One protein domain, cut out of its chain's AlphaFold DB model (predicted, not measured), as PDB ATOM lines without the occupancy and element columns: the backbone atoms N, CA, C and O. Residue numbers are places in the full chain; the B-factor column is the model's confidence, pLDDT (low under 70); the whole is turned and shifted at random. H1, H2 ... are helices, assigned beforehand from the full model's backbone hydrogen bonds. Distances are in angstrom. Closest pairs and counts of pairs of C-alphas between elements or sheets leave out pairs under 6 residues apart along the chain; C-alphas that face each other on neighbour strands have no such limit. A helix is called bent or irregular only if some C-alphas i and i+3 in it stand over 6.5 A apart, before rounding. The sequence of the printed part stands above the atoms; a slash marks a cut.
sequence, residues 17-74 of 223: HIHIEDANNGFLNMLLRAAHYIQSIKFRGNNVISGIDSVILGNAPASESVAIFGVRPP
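AT A GLANCE: This is residues 17 to 74 of the 223 residues of the protein "Hypothetical protein" of Helicotheca tamesis (UniProt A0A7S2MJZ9). One long helix, H1, runs along most of the longest axis, and its first part, residues 17 to 27, sticks out as a free arm. Past the other end of H1 the chain runs on to a turn near Arg 44 and folds back, so that the short helix H2 packs on H1 near Ala 35 and the still shorter H3 packs on H2, away from H1. The printed part has 58 residues with three named helices, in the order H1, H2, H3, and no named strand; the class is all helix. The whole is loose, with a radius of gyration of the C-alphas of 13.6 A, and spans 45 by 22 by 10 A, a length to which the arm of H1 adds.

HOW THE PARTS SIT: The longest helix, H1, residues 17 to 39, touches H2, residues 52 to 56, with 8 pairs of C-alphas within 8 A. Their closest C-alphas are those of Ala 35 and Ile 52, 6.2 A apart. H2 also touches H3, residues 62 to 65, and the closest C-alphas there are those of Val 55 and Ala 62, 5.5 A apart. H1 and H3 are apart. In H1 and H2 every O i to N i+4 pair is within hydrogen-bond range; H3, with 4 residues, is too short for such a pair, and its one O i to N i+3 pair is within range. Outside the helices, residues 42 to 43 pair with residues 46 to 47, antiparallel, and residues 49 to 50 pair with residues 67 to 68, also antiparallel.

IN THESE COORDINATES: H1 begins at C-alpha 17, at (130.641, 157.157, 169.356), and ends at C-alpha 39, at (135.568, 149.348, 137.977), 32.7 A from first to last C-alpha. H2, from Ile 52 to Ile 56, measures 6.4 A from first to last C-alpha. H3, from Ala 62 to Ser 65, measures 5.1 A and ends at C-alpha 65, at (129.752, 139.471, 143.283). No helix is bent or irregular.

THE WHOLE: The two C-alphas farthest apart are those of His 17 and Arg 44, 46.5 A. Residues 17 to 27 of H1 stand free; without them the body has 47 residues and spans 30 by 23 by 10 A. The link from H1 to H2, residues 40 to 51, is long, and the link from H2 to H3, 5 residues, is tight. The printed part has no cut. The mean pLDDT of the printed part is 80.4, and residues 17 to 24 are under 70.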
ATOM      1  N   HIS A  17     131.495 157.879 170.299       51.72
ATOM      2  CA  HIS A  17     130.641 157.157 169.356       51.72
ATOM      3  C   HIS A  17     130.503 157.889 168.011       51.72
ATOM      4  O   HIS A  17     130.700 157.272 166.963       51.72
ATOM      5  N   ILE A  18     130.278 159.208 168.035       57.81
ATOM      6  CA  ILE A  18     130.148 160.039 166.824       57.81
ATOM      7  C   ILE A  18     131.465 160.064 166.031       57.81
ATOM      8  O   ILE A  18     131.470 159.875 164.815       57.81
ATOM      9  N   HIS A  19     132.611 160.198 166.708       55.12
ATOM     10  CA  HIS A  19     133.913 160.194 166.034       55.12
ATOM     11  C   HIS A  19     134.278 158.849 165.392       55.12
ATOM     12  O   HIS A  19     134.919 158.831 164.339       55.12
ATOM     13  N   ILE A  20     133.886 157.723 165.999       57.03
ATOM     14  CA  ILE A  20     134.119 156.386 165.429       57.03
ATOM     15  C   ILE A  20     133.231 156.164 164.198       57.03
ATOM     16  O   ILE A  20     133.683 155.579 163.210       57.03
ATOM     17  N   GLU A  21     131.993 156.656 164.224       59.78
ATOM     18  CA  GLU A  21     131.055 156.534 163.109       59.78
ATOM     19  C   GLU A  21     131.495 157.391 161.908       59.78
ATOM     20  O   GLU A  21     131.576 156.888 160.785       59.78
ATOM     21  N   ASP A  22     131.936 158.630 162.144       62.19
ATOM     22  CA  ASP A  22     132.468 159.517 161.101       62.19
ATOM     23  C   ASP A  22     133.789 159.015 160.494       62.19
ATOM     24  O   ASP A  22     133.985 159.076 159.273       62.19
ATOM     25  N   ALA A  23     134.693 158.461 161.310       61.28
ATOM     26  CA  ALA A  23     135.944 157.877 160.824       61.28
ATOM     27  C   ALA A  23     135.701 156.621 159.965       61.28
ATOM     28  O   ALA A  23     136.323 156.462 158.906       61.28
ATOM     29  N   ASN A  24     134.756 155.764 160.370       65.56
ATOM     30  CA  ASN A  24     134.335 154.605 159.581       65.56
ATOM     31  C   ASN A  24     133.705 155.029 158.249       65.56
ATOM     32  O   ASN A  24     134.014 154.441 157.209       65.56
ATOM     33  N   ASN A  25     132.900 156.092 158.255       77.06
ATOM     34  CA  ASN A  25     132.302 156.647 157.045       77.06
ATOM     35  C   ASN A  25     133.366 157.212 156.092       77.06
ATOM     36  O   ASN A  25     133.291 156.995 154.882       77.06
ATOM     37  N   GLY A  26     134.400 157.882 156.608       83.38
ATOM     38  CA  GLY A  26     135.516 158.389 155.803       83.38
ATOM     39  C   GLY A  26     136.300 157.280 155.095       83.38
ATOM     40  O   GLY A  26     136.510 157.337 153.878       83.38
ATOM     41  N   PHE A  27     136.689 156.238 155.834       79.94
ATOM     42  CA  PHE A  27     137.424 155.100 155.277       79.94
ATOM     43  C   PHE A  27     136.584 154.303 154.270       79.94
ATOM     44  O   PHE A  27     137.062 153.994 153.176       79.94
ATOM     45  N   LEU A  28     135.315 154.030 154.588       82.06
ATOM     46  CA  LEU A  28     134.401 153.331 153.686       82.06
ATOM     47  C   LEU A  28     134.210 154.107 152.376       82.06
ATOM     48  O   LEU A  28     134.308 153.530 151.294       82.06
ATOM     49  N   ASN A  29     134.023 155.426 152.455       84.31
ATOM     50  CA  ASN A  29     133.917 156.285 151.279       84.31
ATOM     51  C   ASN A  29     135.192 156.268 150.427       84.31
ATOM     52  O   ASN A  29     135.113 156.264 149.197       84.31
ATOM     53  N   MET A  30     136.371 156.228 151.054       86.69
ATOM     54  CA  MET A  30     137.641 156.087 150.340       86.69
ATOM     55  C   MET A  30     137.721 154.747 149.596       86.69
ATOM     56  O   MET A  30     138.074 154.725 148.416       86.69
ATOM     57  N   LEU A  31     137.345 153.642 150.249       84.44
ATOM     58  CA  LEU A  31     137.315 152.317 149.627       84.44
ATOM     59  C   LEU A  31     136.316 152.244 148.470       84.44
ATOM     60  O   LEU A  31     136.654 151.730 147.405       84.44
ATOM     61  N   LEU A  32     135.114 152.798 148.641       86.19
ATOM     62  CA  LEU A  32     134.101 152.852 147.588       86.19
ATOM     63  C   LEU A  32     134.583 153.670 146.385       86.19
ATOM     64  O   LEU A  32     134.413 153.243 145.244       86.19
ATOM     65  N   ARG A  33     135.259 154.805 146.610       88.25
ATOM     66  CA  ARG A  33     135.871 155.596 145.526       88.25
ATOM     67  C   ARG A  33     136.960 154.820 144.794       88.25
ATOM     68  O   ARG A  33     136.975 154.823 143.565       88.25
ATOM     69  N   ALA A  34     137.841 154.140 145.524       87.00
ATOM     70  CA  ALA A  34     138.876 153.301 144.926       87.00
ATOM     71  C   ALA A  34     138.263 152.153 144.104       87.00
ATOM     72  O   ALA A  34     138.702 151.887 142.986       87.00
ATOM     73  N   ALA A  35     137.205 151.518 144.610       85.75
ATOM     74  CA  ALA A  35     136.486 150.476 143.892       85.75
ATOM     75  C   ALA A  35     135.821 150.997 142.619       85.75
ATOM     76  O   ALA A  35     135.988 150.388 141.566       85.75
ATOM     77  N   HIS A  36     135.135 152.139 142.681       87.31
ATOM     78  CA  HIS A  36     134.572 152.777 141.494       87.31
ATOM     79  C   HIS A  36     135.649 153.127 140.467       87.31
ATOM     80  O   HIS A  36     135.449 152.904 139.274       87.31
ATOM     81  N   TYR A  37     136.809 153.610 140.915       89.06
ATOM     82  CA  TYR A  37     137.938 153.880 140.034       89.06
ATOM     83  C   TYR A  37     138.425 152.604 139.331       89.06
ATOM     84  O   TYR A  37     138.548 152.588 138.107       89.06
ATOM     85  N   ILE A  38     138.608 151.505 140.066       86.50
ATOM     86  CA  ILE A  38     139.011 150.208 139.497       86.50
ATOM     87  C   ILE A  38     137.956 149.678 138.514       86.50
ATOM     88  O   ILE A  38     138.306 149.214 137.430       86.50
ATOM     89  N   GLN A  39     136.668 149.778 138.850       87.31
ATOM     90  CA  GLN A  39     135.568 149.348 137.977       87.31
ATOM     91  C   GLN A  39     135.437 150.208 136.712       87.31
ATOM     92  O   GLN A  39     134.954 149.726 135.687       87.31
ATOM     93  N   SER A  40     135.877 151.470 136.759       86.75
ATOM     94  CA  SER A  40     135.855 152.372 135.601       86.75
ATOM     95  C   SER A  40     136.878 152.005 134.520       86.75
ATOM     96  O   SER A  40     136.774 152.482 133.388       86.75
ATOM     97  N   ILE A  41     137.840 151.129 134.835       88.31
ATOM     98  CA  ILE A  41     138.838 150.644 133.882       88.31
ATOM     99  C   ILE A  41     138.136 149.762 132.842       88.31
ATOM    100  O   ILE A  41     137.655 148.661 133.132       88.31
ATOM    101  N   LYS A  42     138.105 150.250 131.600       88.81
ATOM    102  CA  LYS A  42     137.562 149.536 130.442       88.81
ATOM    103  C   LYS A  42     138.687 148.984 129.584       88.81
ATOM    104  O   LYS A  42     139.623 149.698 129.237       88.81
ATOM    105  N   PHE A  43     138.552 147.731 129.170       85.19
ATOM    106  CA  PHE A  43     139.441 147.110 128.195       85.19
ATOM    107  C   PHE A  43     138.599 146.574 127.038       85.19
ATOM    108  O   PHE A  43     137.687 145.774 127.241       85.19
ATOM    109  N   ARG A  44     138.871 147.054 125.817       82.25
ATOM    110  CA  ARG A  44     138.086 146.739 124.603       82.25
ATOM    111  C   ARG A  44     136.572 146.974 124.757       82.25
ATOM    112  O   ARG A  44     135.767 146.186 124.279       82.25
ATOM    113  N   GLY A  45     136.184 148.052 125.442       82.00
ATOM    114  CA  GLY A  45     134.776 148.435 125.619       82.00
ATOM    115  C   GLY A  45     134.027 147.694 126.732       82.00
ATOM    116  O   GLY A  45     132.944 148.134 127.103       82.00
ATOM    117  N   ASN A  46     134.619 146.652 127.324       82.75
ATOM    118  CA  ASN A  46     134.052 145.925 128.458       82.75
ATOM    119  C   ASN A  46     134.690 146.382 129.775       82.75
ATOM    120  O   ASN A  46     135.881 146.702 129.820       82.75
ATOM    121  N   ASN A  47     133.906 146.380 130.854       85.00
ATOM    122  CA  ASN A  47     134.429 146.616 132.198       85.00
ATOM    123  C   ASN A  47     135.346 145.447 132.585       85.00
ATOM    124  O   ASN A  47     134.959 144.283 132.452       85.00
ATOM    125  N   VAL A  48     136.563 145.750 133.042       86.69
ATOM    126  CA  VAL A  48     137.542 144.712 133.411       86.69
ATOM    127  C   VAL A  48     137.094 143.983 134.673       86.69
ATOM    128  O   VAL A  48     137.180 142.758 134.729       86.69
ATOM    129  N   ILE A  49     136.584 144.725 135.659       87.75
ATOM    130  CA  ILE A  49     136.093 144.190 136.930       87.75
ATOM    131  C   ILE A  49     134.760 144.861 137.273       87.75
ATOM    132  O   ILE A  49     134.626 146.076 137.140       87.75
ATOM    133  N   SER A  50     133.780 144.089 137.735       88.06
ATOM    134  CA  SER A  50     132.504 144.593 138.264       88.06
ATOM    135  C   SER A  50     132.149 143.923 139.595       88.06
ATOM    136  O   SER A  50     132.685 142.861 139.904       88.06
ATOM    137  N   GLY A  51     131.281 144.551 140.400       83.75
ATOM    138  CA  GLY A  51     130.701 143.967 141.621       83.75
ATOM    139  C   GLY A  51     131.548 144.048 142.902       83.75
ATOM    140  O   GLY A  51     131.187 143.455 143.915       83.75
ATOM    141  N   ILE A  52     132.668 144.780 142.881       85.12
ATOM    142  CA  ILE A  52     133.510 145.067 144.068       85.12
ATOM    143  C   ILE A  52     132.733 145.839 145.154       85.12
ATOM    144  O   ILE A  52     132.920 145.609 146.345       85.12
ATOM    145  N   ASP A  53     131.850 146.742 144.746       83.81
ATOM    146  CA  ASP A  53     130.971 147.548 145.597       83.81
ATOM    147  C   ASP A  53     130.134 146.680 146.549       83.81
ATOM    148  O   ASP A  53     130.106 146.926 147.755       83.81
ATOM    149  N   SER A  54     129.557 145.589 146.043       82.31
ATOM    150  CA  SER A  54     128.777 144.642 146.851       82.31
ATOM    151  C   SER A  54     129.616 143.916 147.912       82.31
ATOM    152  O   SER A  54     129.084 143.538 148.957       82.31
ATOM    153  N   VAL A  55     130.925 143.765 147.676       82.88
ATOM    154  CA  VAL A  55     131.872 143.169 148.633       82.88
ATOM    155  C   VAL A  55     132.232 144.163 149.730       82.88
ATOM    156  O   VAL A  55     132.224 143.803 150.903       82.88
ATOM    157  N   ILE A  56     132.518 145.417 149.362       81.12
ATOM    158  CA  ILE A  56     132.875 146.482 150.315       81.12
ATOM    159  C   ILE A  56     131.703 146.790 151.245       81.12
ATOM    160  O   ILE A  56     131.896 146.969 152.443       81.12
ATOM    161  N   LEU A  57     130.485 146.783 150.705       79.38
ATOM    162  CA  LEU A  57     129.258 146.943 151.483       79.38
ATOM    163  C   LEU A  57     128.912 145.697 152.317       79.38
ATOM    164  O   LEU A  57     128.007 145.744 153.145       79.38
ATOM    165  N   GLY A  58     129.611 144.575 152.114       76.19
ATOM    166  CA  GLY A  58     129.369 143.326 152.837       76.19
ATOM    167  C   GLY A  58     128.041 142.646 152.488       76.19
ATOM    168  O   GLY A  58     127.572 141.805 153.258       76.19
ATOM    169  N   ASN A  59     127.442 142.999 151.345       79.50
ATOM    170  CA  ASN A  59     126.166 142.455 150.881       79.50
ATOM    171  C   ASN A  59     126.320 141.028 150.348       79.50
ATOM    172  O   ASN A  59     125.452 140.187 150.573       79.50
ATOM    173  N   ALA A  60     127.431 140.742 149.665       81.56
ATOM    174  CA  ALA A  60     127.706 139.433 149.090       81.56
ATOM    175  C   ALA A  60     129.221 139.150 149.032       81.56
ATOM    176  O   ALA A  60     130.026 140.084 148.970       81.56
ATOM    177  N   PRO A  61     129.642 137.871 149.066       82.62
ATOM    178  CA  PRO A  61     131.056 137.524 149.008       82.62
ATOM    179  C   PRO A  61     131.665 137.868 147.645       82.62
ATOM    180  O   PRO A  61     130.985 137.863 146.610       82.62
ATOM    181  N   ALA A  62     132.978 138.116 147.630       80.25
ATOM    182  CA  ALA A  62     133.699 138.463 146.404       80.25
ATOM    183  C   ALA A  62     133.559 137.395 145.317       80.25
ATOM    184  O   ALA A  62     133.371 137.733 144.153       80.25
ATOM    185  N   SER A  63     133.533 136.117 145.694       81.12
ATOM    186  CA  SER A  63     133.367 135.024 144.734       81.12
ATOM    187  C   SER A  63     132.028 134.996 143.990       81.12
ATOM    188  O   SER A  63     131.914 134.308 142.981       81.12
ATOM    189  N   GLU A  64     131.002 135.668 144.512       82.50
ATOM    190  CA  GLU A  64     129.660 135.702 143.910       82.50
ATOM    191  C   GLU A  64     129.380 137.038 143.224       82.50
ATOM    192  O   GLU A  64     128.674 137.083 142.214       82.50
ATOM    193  N   SER A  65     129.979 138.105 143.747       83.12
ATOM    194  CA  SER A  65     129.752 139.471 143.283       83.12
ATOM    195  C   SER A  65     130.723 139.882 142.183       83.12
ATOM    196  O   SER A  65     130.330 140.582 141.252       83.12
ATOM    197  N   VAL A  66     131.986 139.446 142.263       85.06
ATOM    198  CA  VAL A  66     133.047 139.936 141.379       85.06
ATOM    199  C   VAL A  66     133.072 139.156 140.067       85.06
ATOM    200  O   VAL A  66     133.283 137.943 140.049       85.06
ATOM    201  N   ALA A  67     132.911 139.868 138.952       85.25
ATOM    202  CA  ALA A  67     133.108 139.327 137.610       85.25
ATOM    203  C   ALA A  67     134.326 139.981 136.947       85.25
ATOM    204  O   ALA A  67     134.510 141.195 137.034       85.25
ATOM    205  N   ILE A  68     135.143 139.170 136.271       85.44
ATOM    206  CA  ILE A  68     136.327 139.613 135.528       85.44
ATOM    207  C   ILE A  68     136.035 139.405 134.042       85.44
ATOM    208  O   ILE A  68     135.732 138.289 133.623       85.44
ATOM    209  N   PHE A  69     136.069 140.474 133.244       84.56
ATOM    210  CA  PHE A  69     135.638 140.458 131.834       84.56
ATOM    211  C   PHE A  69     134.226 139.873 131.618       84.56
ATOM    212  O   PHE A  69     133.961 139.215 130.615       84.56
ATOM    213  N   GLY A  70     133.315 140.073 132.576       79.19
ATOM    214  CA  GLY A  70     131.953 139.523 132.529       79.19
ATOM    215  C   GLY A  70     131.848 138.025 132.847       79.19
ATOM    216  O   GLY A  70     130.740 137.501 132.920       79.19
ATOM    217  N   VAL A  71     132.968 137.339 133.095       84.25
ATOM    218  CA  VAL A  71     132.994 135.940 133.535       84.25
ATOM    219  C   VAL A  71     133.187 135.896 135.046       84.25
ATOM    220  O   VAL A  71     134.058 136.568 135.598       84.25
ATOM    221  N   ARG A  72     132.379 135.088 135.734       82.56
ATOM    222  CA  ARG A  72     132.556 134.820 137.166       82.56
ATOM    223  C   ARG A  72     133.625 133.740 137.333       82.56
ATOM    224  O   ARG A  72     133.385 132.606 136.906       82.56
ATOM    225  N   PRO A  73     134.805 134.055 137.891       80.88
ATOM    226  CA  PRO A  73     135.835 133.047 138.053       80.88
ATOM    227  C   PRO A  73     135.420 132.033 139.136       80.88
ATOM    228  O   PRO A  73     134.613 132.351 140.014       80.88
ATOM    229  N   PRO A  74     135.955 130.798 139.100       83.94
ATOM    230  CA  PRO A  74     135.689 129.804 140.136       83.94
ATOM    231  C   PRO A  74     136.036 130.320 141.544       83.94
ATOM    232  O   PRO A  74     136.888 131.190 141.713       83.94
TER     233      PRO A  74